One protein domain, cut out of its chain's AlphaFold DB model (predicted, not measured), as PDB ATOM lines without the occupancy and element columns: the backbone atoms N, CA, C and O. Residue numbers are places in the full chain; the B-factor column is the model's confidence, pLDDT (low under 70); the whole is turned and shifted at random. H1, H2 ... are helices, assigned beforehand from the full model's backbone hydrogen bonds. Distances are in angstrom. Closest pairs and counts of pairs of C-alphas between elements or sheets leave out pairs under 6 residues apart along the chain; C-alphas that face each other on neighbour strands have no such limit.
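AT A GLANCE: This is residues 4 to 98 of the 187 residues of an uncharacterized protein of Azomonas agilis (UniProt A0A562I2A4). Two long helices run side by side in opposite directions, with a short link joining them at one end and a loose gap between them. H2 is much the longer, and its free residues 70 to 98 run on past the beginning of H1, making one end of a rod. The printed part has 95 residues, with H1 then H2, no named strand, and class all helix. It is extended, with a radius of gyration of the C-alphas of 24.4 A and spans of 83 by 25 by 14 A.

IN THESE COORDINATES: H1, residues 4 to 35, is 45.4 A long, from C-alpha 4 at (204.428, 341.727, 273.028). H2, residues 44 to 98, is 76.0 A long, to C-alpha 98 at (172.774, 359.533, 267.396).

HOW THE PARTS SIT: H1 and H2 are near each other, with 7 pairs of C-alphas within 10 A, the closest 8.4 A. H2 has a kink of 33 degrees near residue 56. O i to N i+4 pairs are within hydrogen-bond range for 26 of 28 in H1 and 49 of 51 in H2.

THE WHOLE: The C-alphas farthest apart, of Asp 37 and Gln 98, are 83.5 A apart. The printed part has no cut. Residues 4 to 6 have pLDDT under 70.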
ATOM      1  N   GLU A   4     202.976 341.870 273.226       68.44
ATOM      2  CA  GLU A   4     204.428 341.727 273.028       68.44
ATOM      3  C   GLU A   4     205.116 340.908 274.130       68.44
ATOM      4  O   GLU A   4     206.040 340.132 273.866       68.44
ATOM      5  N   LYS A   5     204.657 341.036 275.384       69.88
ATOM      6  CA  LYS A   5     205.198 340.240 276.494       69.88
ATOM      7  C   LYS A   5     204.834 338.770 276.316       69.88
ATOM      8  O   LYS A   5     205.715 337.925 276.469       69.88
ATOM      9  N   LEU A   6     203.597 338.485 275.909       69.38
ATOM     10  CA  LEU A   6     203.120 337.126 275.655       69.38
ATOM     11  C   LEU A   6     203.910 336.453 274.521       69.38
ATOM     12  O   LEU A   6     204.392 335.335 274.691       69.38
ATOM     13  N   GLU A   7     204.142 337.146 273.403       72.88
ATOM     14  CA  GLU A   7     204.970 336.610 272.314       72.88
ATOM     15  C   GLU A   7     206.411 336.315 272.754       72.88
ATOM     16  O   GLU A   7     206.997 335.297 272.368       72.88
ATOM     17  N   SER A   8     206.995 337.191 273.577       71.50
ATOM     18  CA  SER A   8     208.355 337.007 274.089       71.50
ATOM     19  C   SER A   8     208.467 335.802 275.035       71.50
ATOM     20  O   SER A   8     209.489 335.112 275.051       71.50
ATOM     21  N   GLU A   9     207.419 335.514 275.808       74.50
ATOM     22  CA  GLU A   9     207.357 334.365 276.712       74.50
ATOM     23  C   GLU A   9     207.124 333.057 275.953       74.50
ATOM     24  O   GLU A   9     207.767 332.048 276.252       74.50
ATOM     25  N   VAL A  10     206.310 333.080 274.894       74.88
ATOM     26  CA  VAL A  10     206.114 331.930 273.999       74.88
ATOM     27  C   VAL A  10     207.409 331.576 273.257       74.88
ATOM     28  O   VAL A  10     207.801 330.410 273.204       74.88
ATOM     29  N   LYS A  11     208.143 332.565 272.733       76.06
ATOM     30  CA  LYS A  11     209.436 332.307 272.070       76.06
ATOM     31  C   LYS A  11     210.455 331.710 273.044       76.06
ATOM     32  O   LYS A  11     211.123 330.732 272.712       76.06
ATOM     33  N   ARG A  12     210.555 332.263 274.254       78.69
ATOM     34  CA  ARG A  12     211.510 331.826 275.285       78.69
ATOM     35  C   ARG A  12     211.201 330.432 275.826       78.69
ATOM     36  O   ARG A  12     212.116 329.627 275.960       78.69
ATOM     37  N   SER A  13     209.928 330.130 276.074       74.69
ATOM     38  CA  SER A  13     209.487 328.796 276.501       74.69
ATOM     39  C   SER A  13     209.759 327.738 275.432       74.69
ATOM     40  O   SER A  13     210.245 326.662 275.766       74.69
ATOM     41  N   ARG A  14     209.581 328.056 274.141       78.06
ATOM     42  CA  ARG A  14     209.962 327.153 273.042       78.06
ATOM     43  C   ARG A  14     211.452 326.804 273.064       78.06
ATOM     44  O   ARG A  14     211.800 325.630 272.978       78.06
ATOM     45  N   TYR A  15     212.332 327.802 273.194       80.06
ATOM     46  CA  TYR A  15     213.778 327.555 273.285       80.06
ATOM     47  C   TYR A  15     214.152 326.777 274.547       80.06
ATOM     48  O   TYR A  15     214.985 325.877 274.477       80.06
ATOM     49  N   PHE A  16     213.506 327.072 275.677       82.88
ATOM     50  CA  PHE A  16     213.713 326.345 276.925       82.88
ATOM     51  C   PHE A  16     213.319 324.868 276.807       82.88
ATOM     52  O   PHE A  16     214.084 324.014 277.235       82.88
ATOM     53  N   ILE A  17     212.183 324.551 276.177       79.25
ATOM     54  CA  ILE A  17     211.728 323.167 275.968       79.25
ATOM     55  C   ILE A  17     212.713 322.397 275.083       79.25
ATOM     56  O   ILE A  17     213.102 321.282 275.421       79.25
ATOM     57  N   VAL A  18     213.165 323.001 273.980       81.31
ATOM     58  CA  VAL A  18     214.153 322.381 273.082       81.31
ATOM     59  C   VAL A  18     215.478 322.152 273.811       81.31
ATOM     60  O   VAL A  18     216.055 321.070 273.723       81.31
ATOM     61  N   PHE A  19     215.941 323.135 274.583       83.75
ATOM     62  CA  PHE A  19     217.157 323.016 275.380       83.75
ATOM     63  C   PHE A  19     217.036 321.937 276.466       83.75
ATOM     64  O   PHE A  19     217.937 321.110 276.611       83.75
ATOM     65  N   ALA A  20     215.917 321.902 277.190       80.38
ATOM     66  CA  ALA A  20     215.643 320.920 278.235       80.38
ATOM     67  C   ALA A  20     215.507 319.490 277.687       80.38
ATOM     68  O   ALA A  20     215.842 318.547 278.394       80.38
ATOM     69  N   ALA A  21     215.068 319.318 276.435       77.44
ATOM     70  CA  ALA A  21     214.980 318.010 275.786       77.44
ATOM     71  C   ALA A  21     216.331 317.532 275.222       77.44
ATOM     72  O   ALA A  21     216.697 316.369 275.376       77.44
ATOM     73  N   ILE A  22     217.090 318.424 274.579       82.25
ATOM     74  CA  ILE A  22     218.331 318.062 273.877       82.25
ATOM     75  C   ILE A  22     219.508 317.906 274.848       82.25
ATOM     76  O   ILE A  22     220.329 317.003 274.687       82.25
ATOM     77  N   THR A  23     219.596 318.750 275.876       84.00
ATOM     78  CA  THR A  23     220.754 318.776 276.785       84.00
ATOM     79  C   THR A  23     220.959 317.451 277.534       84.00
ATOM     80  O   THR A  23     222.076 316.935 277.500       84.00
ATOM     81  N   PRO A  24     219.932 316.823 278.143       82.50
ATOM     82  CA  PRO A  24     220.093 315.527 278.803       82.50
ATOM     83  C   PRO A  24     220.479 314.410 277.828       82.50
ATOM     84  O   PRO A  24     221.297 313.562 278.172       82.50
ATOM     85  N   ALA A  25     219.942 314.432 276.602       81.25
ATOM     86  CA  ALA A  25     220.261 313.447 275.570       81.25
ATOM     87  C   ALA A  25     221.730 313.543 275.122       81.25
ATOM     88  O   ALA A  25     222.409 312.524 275.003       81.25
ATOM     89  N   ILE A  26     222.244 314.766 274.940       83.69
ATOM     90  CA  ILE A  26     223.658 315.006 274.621       83.69
ATOM     91  C   ILE A  26     224.556 314.581 275.787       83.69
ATOM     92  O   ILE A  26     225.551 313.895 275.566       83.69
ATOM     93  N   ILE A  27     224.207 314.946 277.026       85.88
ATOM     94  CA  ILE A  27     224.980 314.569 278.220       85.88
ATOM     95  C   ILE A  27     225.049 313.044 278.362       85.88
ATOM     96  O   ILE A  27     226.125 312.499 278.611       85.88
ATOM     97  N   TYR A  28     223.928 312.350 278.161       82.75
ATOM     98  CA  TYR A  28     223.877 310.892 278.211       82.75
ATOM     99  C   TYR A  28     224.719 310.248 277.102       82.75
ATOM    100  O   TYR A  28     225.511 309.354 277.395       82.75
ATOM    101  N   MET A  29     224.624 310.732 275.856       78.88
ATOM    102  CA  MET A  29     225.446 310.221 274.749       78.88
ATOM    103  C   MET A  29     226.944 310.434 274.981       78.88
ATOM    104  O   MET A  29     227.734 309.527 274.721       78.88
ATOM    105  N   LEU A  30     227.349 311.596 275.503       83.12
ATOM    106  CA  LEU A  30     228.750 311.868 275.835       83.12
ATOM    107  C   LEU A  30     229.259 310.940 276.941       83.12
ATOM    108  O   LEU A  30     230.364 310.411 276.838       83.12
ATOM    109  N   TRP A  31     228.457 310.700 277.981       85.88
ATOM    110  CA  TRP A  31     228.812 309.761 279.044       85.88
ATOM    111  C   TRP A  31     228.903 308.312 278.533       85.88
ATOM    112  O   TRP A  31     229.856 307.606 278.865       85.88
ATOM    113  N   PHE A  32     227.964 307.891 277.683       81.62
ATOM    114  CA  PHE A  32     227.930 306.557 277.080       81.62
ATOM    115  C   PHE A  32     229.154 306.289 276.191       81.62
ATOM    116  O   PHE A  32     229.809 305.260 276.347       81.62
ATOM    117  N   ALA A  33     229.505 307.240 275.319       77.94
ATOM    118  CA  ALA A  33     230.596 307.085 274.361       77.94
ATOM    119  C   ALA A  33     231.989 307.279 274.984       77.94
ATOM    120  O   ALA A  33     232.896 306.507 274.704       77.94
ATOM    121  N   VAL A  34     232.180 308.302 275.828       77.94
ATOM    122  CA  VAL A  34     233.521 308.683 276.322       77.94
ATOM    123  C   VAL A  34     233.894 307.954 277.613       77.94
ATOM    124  O   VAL A  34     235.065 307.684 277.859       77.94
ATOM    125  N   LYS A  35     232.912 307.674 278.476       76.00
ATOM    126  CA  LYS A  35     233.151 307.199 279.849       76.00
ATOM    127  C   LYS A  35     232.971 305.688 280.005       76.00
ATOM    128  O   LYS A  35     233.600 305.123 280.895       76.00
ATOM    129  N   ASN A  36     232.140 305.061 279.169       75.31
ATOM    130  CA  ASN A  36     231.841 303.625 279.228       75.31
ATOM    131  C   ASN A  36     232.389 302.809 278.050       75.31
ATOM    132  O   ASN A  36     232.297 301.586 278.111       75.31
ATOM    133  N   ASP A  37     232.935 303.452 277.010       73.12
ATOM    134  CA  ASP A  37     233.524 302.800 275.824       73.12
ATOM    135  C   ASP A  37     232.600 301.739 275.181       73.12
ATOM    136  O   ASP A  37     233.032 300.730 274.619       73.12
ATOM    137  N   GLN A  38     231.281 301.938 275.313       74.00
ATOM    138  CA  GLN A  38     230.272 301.010 274.817       74.00
ATOM    139  C   GLN A  38     229.914 301.325 273.368       74.00
ATOM    140  O   GLN A  38     229.713 302.477 272.982       74.00
ATOM    141  N   GLN A  39     229.793 300.271 272.562       74.69
ATOM    142  CA  GLN A  39     229.314 300.388 271.190       74.69
ATOM    143  C   GLN A  39     227.788 300.495 271.171       74.69
ATOM    144  O   GLN A  39     227.089 299.892 271.988       74.69
ATOM    145  N   LEU A  40     227.268 301.269 270.217       78.44
ATOM    146  CA  LEU A  40     225.832 301.339 269.969       78.44
ATOM    147  C   LEU A  40     225.319 299.949 269.587       78.44
ATOM    148  O   LEU A  40     225.916 299.268 268.753       78.44
ATOM    149  N   SER A  41     224.200 299.542 270.185       80.62
ATOM    150  CA  SER A  41     223.571 298.273 269.834       80.62
ATOM    151  C   SER A  41     223.154 298.273 268.362       80.62
ATOM    152  O   SER A  41     222.524 299.222 267.892       80.62
ATOM    153  N   THR A  42     223.463 297.191 267.647       83.31
ATOM    154  CA  THR A  42     222.968 296.936 266.286       83.31
ATOM    155  C   THR A  42     221.562 296.332 266.280       83.31
ATOM    156  O   THR A  42     220.954 296.211 265.220       83.31
ATOM    157  N   ASP A  43     221.045 295.934 267.447       87.94
ATOM    158  CA  ASP A  43     219.689 295.415 267.595       87.94
ATOM    159  C   ASP A  43     218.678 296.568 267.628       87.94
ATOM    160  O   ASP A  43     218.618 297.354 268.580       87.94
ATOM    161  N   ALA A  44     217.860 296.646 266.580       83.62
ATOM    162  CA  ALA A  44     216.795 297.632 266.450       83.62
ATOM    163  C   ALA A  44     215.720 297.514 267.552       83.62
ATOM    164  O   ALA A  44     215.103 298.521 267.899       83.62
ATOM    165  N   GLY A  45     215.512 296.328 268.137       88.69
ATOM    166  CA  GLY A  45     214.534 296.113 269.207       88.69
ATOM    167  C   GLY A  45     214.862 296.899 270.479       88.69
ATOM    168  O   GLY A  45     213.977 297.514 271.074       88.69
ATOM    169  N   LEU A  46     216.147 296.973 270.842       84.69
ATOM    170  CA  LEU A  46     216.616 297.734 272.007       84.69
ATOM    171  C   LEU A  46     216.413 299.248 271.837       84.69
ATOM    172  O   LEU A  46     216.079 299.942 272.799       84.69
ATOM    173  N   TRP A  47     216.546 299.756 270.610       84.81
ATOM    174  CA  TRP A  47     216.236 301.151 270.286       84.81
ATOM    175  C   TRP A  47     214.740 301.455 270.361       84.81
ATOM    176  O   TRP A  47     214.370 302.541 270.809       84.81
ATOM    177  N   GLY A  48     213.887 300.494 269.992       84.31
ATOM    178  CA  GLY A  48     212.439 300.583 270.195       84.31
ATOM    179  C   GLY A  48     212.080 300.745 271.672       84.31
ATOM    180  O   GLY A  48     211.440 301.724 272.045       84.31
ATOM    181  N   THR A  49     212.591 299.864 272.538       89.25
ATOM    182  CA  THR A  49     212.333 299.928 273.990       89.25
ATOM    183  C   THR A  49     212.877 301.207 274.638       89.25
ATOM    184  O   THR A  49     212.243 301.777 275.526       89.25
ATOM    185  N   PHE A  50     214.037 301.699 274.190       83.75
ATOM    186  CA  PHE A  50     214.564 302.992 274.632       83.75
ATOM    187  C   PHE A  50     213.650 304.154 274.213       83.75
ATOM    188  O   PHE A  50     213.348 305.033 275.023       83.75
ATOM    189  N   GLY A  51     213.171 304.133 272.965       83.62
ATOM    190  CA  GLY A  51     212.194 305.088 272.452       83.62
ATOM    191  C   GLY A  51     210.894 305.089 273.257       83.62
ATOM    192  O   GLY A  51     210.391 306.163 273.576       83.62
ATOM    193  N   ASP A  52     210.403 303.919 273.666       88.31
ATOM    194  CA  ASP A  52     209.200 303.789 274.496       88.31
ATOM    195  C   ASP A  52     209.384 304.401 275.893       88.31
ATOM    196  O   ASP A  52     208.493 305.088 276.393       88.31
ATOM    197  N   PHE A  53     210.551 304.224 276.520       86.00
ATOM    198  CA  PHE A  53     210.860 304.840 277.816       86.00
ATOM    199  C   PHE A  53     210.940 306.371 277.723       86.00
ATOM    200  O   PHE A  53     210.308 307.088 278.504       86.00
ATOM    201  N   VAL A  54     211.691 306.884 276.742       83.44
ATOM    202  CA  VAL A  54     211.839 308.330 276.517       83.44
ATOM    203  C   VAL A  54     210.497 308.949 276.117       83.44
ATOM    204  O   VAL A  54     210.109 309.985 276.657       83.44
ATOM    205  N   GLY A  55     209.753 308.293 275.228       83.50
ATOM    206  CA  GLY A  55     208.409 308.690 274.824       83.50
ATOM    207  C   GLY A  55     207.428 308.686 275.994       83.50
ATOM    208  O   GLY A  55     206.677 309.643 276.158       83.50
ATOM    209  N   GLY A  56     207.483 307.676 276.864       84.81
ATOM    210  CA  GLY A  56     206.659 307.587 278.071       84.81
ATOM    211  C   GLY A  56     206.893 308.728 279.067       84.81
ATOM    212  O   GLY A  56     205.952 309.156 279.733       84.81
ATOM    213  N   LEU A  57     208.114 309.268 279.132       83.19
ATOM    214  CA  LEU A  57     208.457 310.420 279.975       83.19
ATOM    215  C   LEU A  57     208.119 311.763 279.314       83.19
ATOM    216  O   LEU A  57     207.588 312.665 279.964       83.19
ATOM    217  N   ILE A  58     208.423 311.913 278.024       85.06
ATOM    218  CA  ILE A  58     208.252 313.177 277.299       85.06
ATOM    219  C   ILE A  58     206.778 313.433 276.957       85.06
ATOM    220  O   ILE A  58     206.326 314.577 277.011       85.06
ATOM    221  N   ASN A  59     205.999 312.398 276.637       84.31
ATOM    222  CA  ASN A  59     204.630 312.559 276.148       84.31
ATOM    223  C   ASN A  59     203.680 313.221 277.176       84.31
ATOM    224  O   ASN A  59     203.002 314.183 276.809       84.31
ATOM    225  N   PRO A  60     203.664 312.840 278.473       89.25
ATOM    226  CA  PRO A  60     202.878 313.549 279.489       89.25
ATOM    227  C   PRO A  60     203.309 315.009 279.694       89.25
ATOM    228  O   PRO A  60     202.458 315.873 279.910       89.25
ATOM    229  N   LEU A  61     204.612 315.305 279.589       84.56
ATOM    230  CA  LEU A  61     205.123 316.677 279.674       84.56
ATOM    231  C   LEU A  61     204.630 317.524 278.494       84.56
ATOM    232  O   LEU A  61     204.137 318.632 278.702       84.56
ATOM    233  N   ILE A  62     204.703 316.998 277.267       85.62
ATOM    234  CA  ILE A  62     204.177 317.676 276.073       85.62
ATOM    235  C   ILE A  62     202.667 317.900 276.208       85.62
ATOM    236  O   ILE A  62     202.199 319.015 275.976       85.62
ATOM    237  N   ALA A  63     201.910 316.881 276.623       91.06
ATOM    238  CA  ALA A  63     200.470 316.991 276.842       91.06
ATOM    239  C   ALA A  63     200.116 318.072 277.880       91.06
ATOM    240  O   ALA A  63     199.196 318.860 277.649       91.06
ATOM    241  N   TYR A  64     200.868 318.170 278.980       90.44
ATOM    242  CA  TYR A  64     200.686 319.229 279.973       90.44
ATOM    243  C   TYR A  64     200.895 320.626 279.373       90.44
ATOM    244  O   TYR A  64     200.034 321.493 279.527       90.44
ATOM    245  N   PHE A  65     201.997 320.848 278.648       86.75
ATOM    246  CA  PHE A  65     202.260 322.145 278.016       86.75
ATOM    247  C   PHE A  65     201.225 322.491 276.941       86.75
ATOM    248  O   PHE A  65     200.783 323.637 276.863       86.75
ATOM    249  N   ALA A  66     200.781 321.507 276.156       89.31
ATOM    250  CA  ALA A  66     199.714 321.690 275.179       89.31
ATOM    251  C   ALA A  66     198.408 322.138 275.855       89.31
ATOM    252  O   ALA A  66     197.788 323.110 275.422       89.31
ATOM    253  N   PHE A  67     198.022 321.489 276.956       93.88
ATOM    254  CA  PHE A  67     196.833 321.863 277.719       93.88
ATOM    255  C   PHE A  67     196.969 323.240 278.378       93.88
ATOM    256  O   PHE A  67     196.022 324.030 278.373       93.88
ATOM    257  N   TYR A  68     198.153 323.561 278.904       88.31
ATOM    258  CA  TYR A  68     198.452 324.874 279.464       88.31
ATOM    259  C   TYR A  68     198.278 325.980 278.414       88.31
ATOM    260  O   TYR A  68     197.541 326.937 278.650       88.31
ATOM    261  N   TRP A  69     198.881 325.829 277.232       88.56
ATOM    262  CA  TRP A  69     198.745 326.809 276.150       88.56
ATOM    263  C   TRP A  69     197.321 326.915 275.617       88.56
ATOM    264  O   TRP A  69     196.859 328.026 275.346       88.56
ATOM    265  N   LEU A  70     196.607 325.795 275.504       93.56
ATOM    266  CA  LEU A  70     195.197 325.805 275.128       93.56
ATOM    267  C   LEU A  70     194.372 326.595 276.149       93.56
ATOM    268  O   LEU A  70     193.577 327.453 275.773       93.56
ATOM    269  N   THR A  71     194.608 326.366 277.440       94.06
ATOM    270  CA  THR A  71     193.921 327.078 278.526       94.06
ATOM    271  C   THR A  71     194.212 328.577 278.481       94.06
ATOM    272  O   THR A  71     193.280 329.378 278.551       94.06
ATOM    273  N   GLN A  72     195.478 328.973 278.306       91.25
ATOM    274  CA  GLN A  72     195.853 330.381 278.139       91.25
ATOM    275  C   GLN A  72     195.159 331.010 276.927       91.25
ATOM    276  O   GLN A  72     194.581 332.089 277.039       91.25
ATOM    277  N   SER A  73     195.137 330.306 275.794       91.69
ATOM    278  CA  SER A  73     194.466 330.769 274.574       91.69
ATOM    279  C   SER A  73     192.969 330.998 274.805       91.69
ATOM    280  O   SER A  73     192.443 332.040 274.428       91.69
ATOM    281  N   VAL A  74     192.284 330.070 275.484       95.25
ATOM    282  CA  VAL A  74     190.855 330.201 275.813       95.25
ATOM    283  C   VAL A  74     190.594 331.366 276.772       95.25
ATOM    284  O   VAL A  74     189.596 332.070 276.617       95.25
ATOM    285  N   LEU A  75     191.462 331.592 277.761       93.44
ATOM    286  CA  LEU A  75     191.333 332.731 278.674       93.44
ATOM    287  C   LEU A  75     191.464 334.062 277.926       93.44
ATOM    288  O   LEU A  75     190.621 334.936 278.110       93.44
ATOM    289  N   ILE A  76     192.457 334.180 277.041       90.88
ATOM    290  CA  ILE A  76     192.655 335.367 276.199       90.88
ATOM    291  C   ILE A  76     191.427 335.604 275.317       90.88
ATOM    292  O   ILE A  76     190.854 336.690 275.359       90.88
ATOM    293  N   GLN A  77     190.959 334.572 274.608       91.94
ATOM    294  CA  GLN A  77     189.767 334.659 273.755       91.94
ATOM    295  C   GLN A  77     188.524 335.111 274.537       91.94
ATOM    296  O   GLN A  77     187.733 335.911 274.043       91.94
ATOM    297  N   LYS A  78     188.339 334.636 275.778       94.69
ATOM    298  CA  LYS A  78     187.233 335.080 276.642       94.69
ATOM    299  C   LYS A  78     187.354 336.551 277.032       94.69
ATOM    300  O   LYS A  78     186.342 337.253 277.043       94.69
ATOM    301  N   THR A  79     188.558 337.015 277.356       94.38
ATOM    302  CA  THR A  79     188.808 338.423 277.677       94.38
ATOM    303  C   THR A  79     188.550 339.314 276.465       94.38
ATOM    304  O   THR A  79     187.782 340.265 276.580       94.38
ATOM    305  N   GLU A  80     189.083 338.964 275.294       93.69
ATOM    306  CA  GLU A  80     188.851 339.694 274.040       93.69
ATOM    307  C   GLU A  80     187.364 339.735 273.669       93.69
ATOM    308  O   GLU A  80     186.847 340.780 273.270       93.69
ATOM    309  N   LEU A  81     186.635 338.629 273.862       95.94
ATOM    310  CA  LEU A  81     185.190 338.584 273.636       95.94
ATOM    311  C   LEU A  81     184.434 339.495 274.612       95.94
ATOM    312  O   LEU A  81     183.484 340.171 274.218       95.94
ATOM    313  N   SER A  82     184.854 339.539 275.878       95.69
ATOM    314  CA  SER A  82     184.268 340.433 276.878       95.69
ATOM    315  C   SER A  82     184.518 341.903 276.536       95.69
ATOM    316  O   SER A  82     183.597 342.716 276.618       95.69
ATOM    317  N   GLU A  83     185.739 342.256 276.136       95.81
ATOM    318  CA  GLU A  83     186.087 343.611 275.702       95.81
ATOM    319  C   GLU A  83     185.311 344.005 274.438       95.81
ATOM    320  O   GLU A  83     184.705 345.077 274.398       95.81
ATOM    321  N   THR A  84     185.216 343.101 273.459       96.50
ATOM    322  CA  THR A  84     184.427 343.292 272.230       96.50
ATOM    323  C   THR A  84     182.950 343.512 272.542       96.50
ATOM    324  O   THR A  84     182.323 344.423 272.000       96.50
ATOM    325  N   LYS A  85     182.380 342.720 273.459       97.19
ATOM    326  CA  LYS A  85     180.993 342.881 273.905       97.19
ATOM    327  C   LYS A  85     180.769 344.253 274.542       97.19
ATOM    328  O   LYS A  85     179.781 344.909 274.228       97.19
ATOM    329  N   ASN A  86     181.677 344.698 275.407       97.38
ATOM    330  CA  ASN A  86     181.577 346.008 276.052       97.38
ATOM    331  C   ASN A  86     181.669 347.151 275.033       97.38
ATOM    332  O   ASN A  86     180.865 348.083 275.086       97.38
ATOM    333  N   ALA A  87     182.590 347.053 274.071       96.94
ATOM    334  CA  ALA A  87     182.701 348.011 272.975       96.94
ATOM    335  C   ALA A  87     181.416 348.062 272.133       96.94
ATOM    336  O   ALA A  87     180.950 349.148 271.791       96.94
ATOM    337  N   LEU A  88     180.794 346.909 271.860       97.44
ATOM    338  CA  LEU A  88     179.543 346.835 271.108       97.44
ATOM    339  C   LEU A  88     178.368 347.466 271.867       97.44
ATOM    340  O   LEU A  88     177.580 348.192 271.268       97.44
ATOM    341  N   VAL A  89     178.268 347.249 273.182       97.94
ATOM    342  CA  VAL A  89     177.246 347.897 274.025       97.94
ATOM    343  C   VAL A  89     177.425 349.417 274.030       97.94
ATOM    344  O   VAL A  89     176.451 350.153 273.866       97.94
ATOM    345  N   ALA A  90     178.662 349.902 274.165       97.38
ATOM    346  CA  ALA A  90     178.958 351.330 274.094       97.38
ATOM    347  C   ALA A  90     178.616 351.918 272.711       97.38
ATOM    348  O   ALA A  90     178.004 352.985 272.628       97.38
ATOM    349  N   ALA A  91     178.945 351.203 271.631       97.25
ATOM    350  CA  ALA A  91     178.608 351.594 270.266       97.25
ATOM    351  C   ALA A  91     177.090 351.628 270.035       97.25
ATOM    352  O   ALA A  91     176.581 352.591 269.465       97.25
ATOM    353  N   GLN A  92     176.351 350.634 270.536       97.75
ATOM    354  CA  GLN A  92     174.891 350.598 270.468       97.75
ATOM    355  C   GLN A  92     174.271 351.799 271.193       97.75
ATOM    356  O   GLN A  92     173.368 352.442 270.657       97.75
ATOM    357  N   TYR A  93     174.762 352.136 272.389       97.31
ATOM    358  CA  TYR A  93     174.293 353.309 273.129       97.31
ATOM    359  C   TYR A  93     174.564 354.613 272.362       97.31
ATOM    360  O   TYR A  93     173.669 355.450 272.216       97.31
ATOM    361  N   ALA A  94     175.772 354.770 271.813       96.44
ATOM    362  CA  ALA A  94     176.122 355.921 270.985       96.44
ATOM    363  C   ALA A  94     175.230 356.018 269.736       96.44
ATOM    364  O   ALA A  94     174.736 357.099 269.418       96.44
ATOM    365  N   GLN A  95     174.954 354.891 269.076       95.88
ATOM    366  CA  GLN A  95     174.093 354.831 267.898       95.88
ATOM    367  C   GLN A  95     172.641 355.194 268.228       95.88
ATOM    368  O   GLN A  95     172.020 355.944 267.481       95.88
ATOM    369  N   GLN A  96     172.099 354.728 269.357       96.69
ATOM    370  CA  GLN A  96     170.759 355.119 269.802       96.69
ATOM    371  C   GLN A  96     170.672 356.623 270.082       96.69
ATOM    372  O   GLN A  96     169.719 357.277 269.658       96.69
ATOM    373  N   LYS A  97     171.689 357.193 270.741       95.25
ATOM    374  CA  LYS A  97     171.768 358.639 270.985       95.25
ATOM    375  C   LYS A  97     171.905 359.435 269.683       95.25
ATOM    376  O   LYS A  97     171.313 360.504 269.540       95.25
ATOM    377  N   GLN A  98     172.653 358.916 268.712       93.94
ATOM    378  CA  GLN A  98     172.774 359.533 267.396       93.94
ATOM    379  C   GLN A  98     171.454 359.463 266.620       93.94
ATOM    380  O   GLN A  98     171.056 360.459 266.025       93.94
TER     381      GLN A  98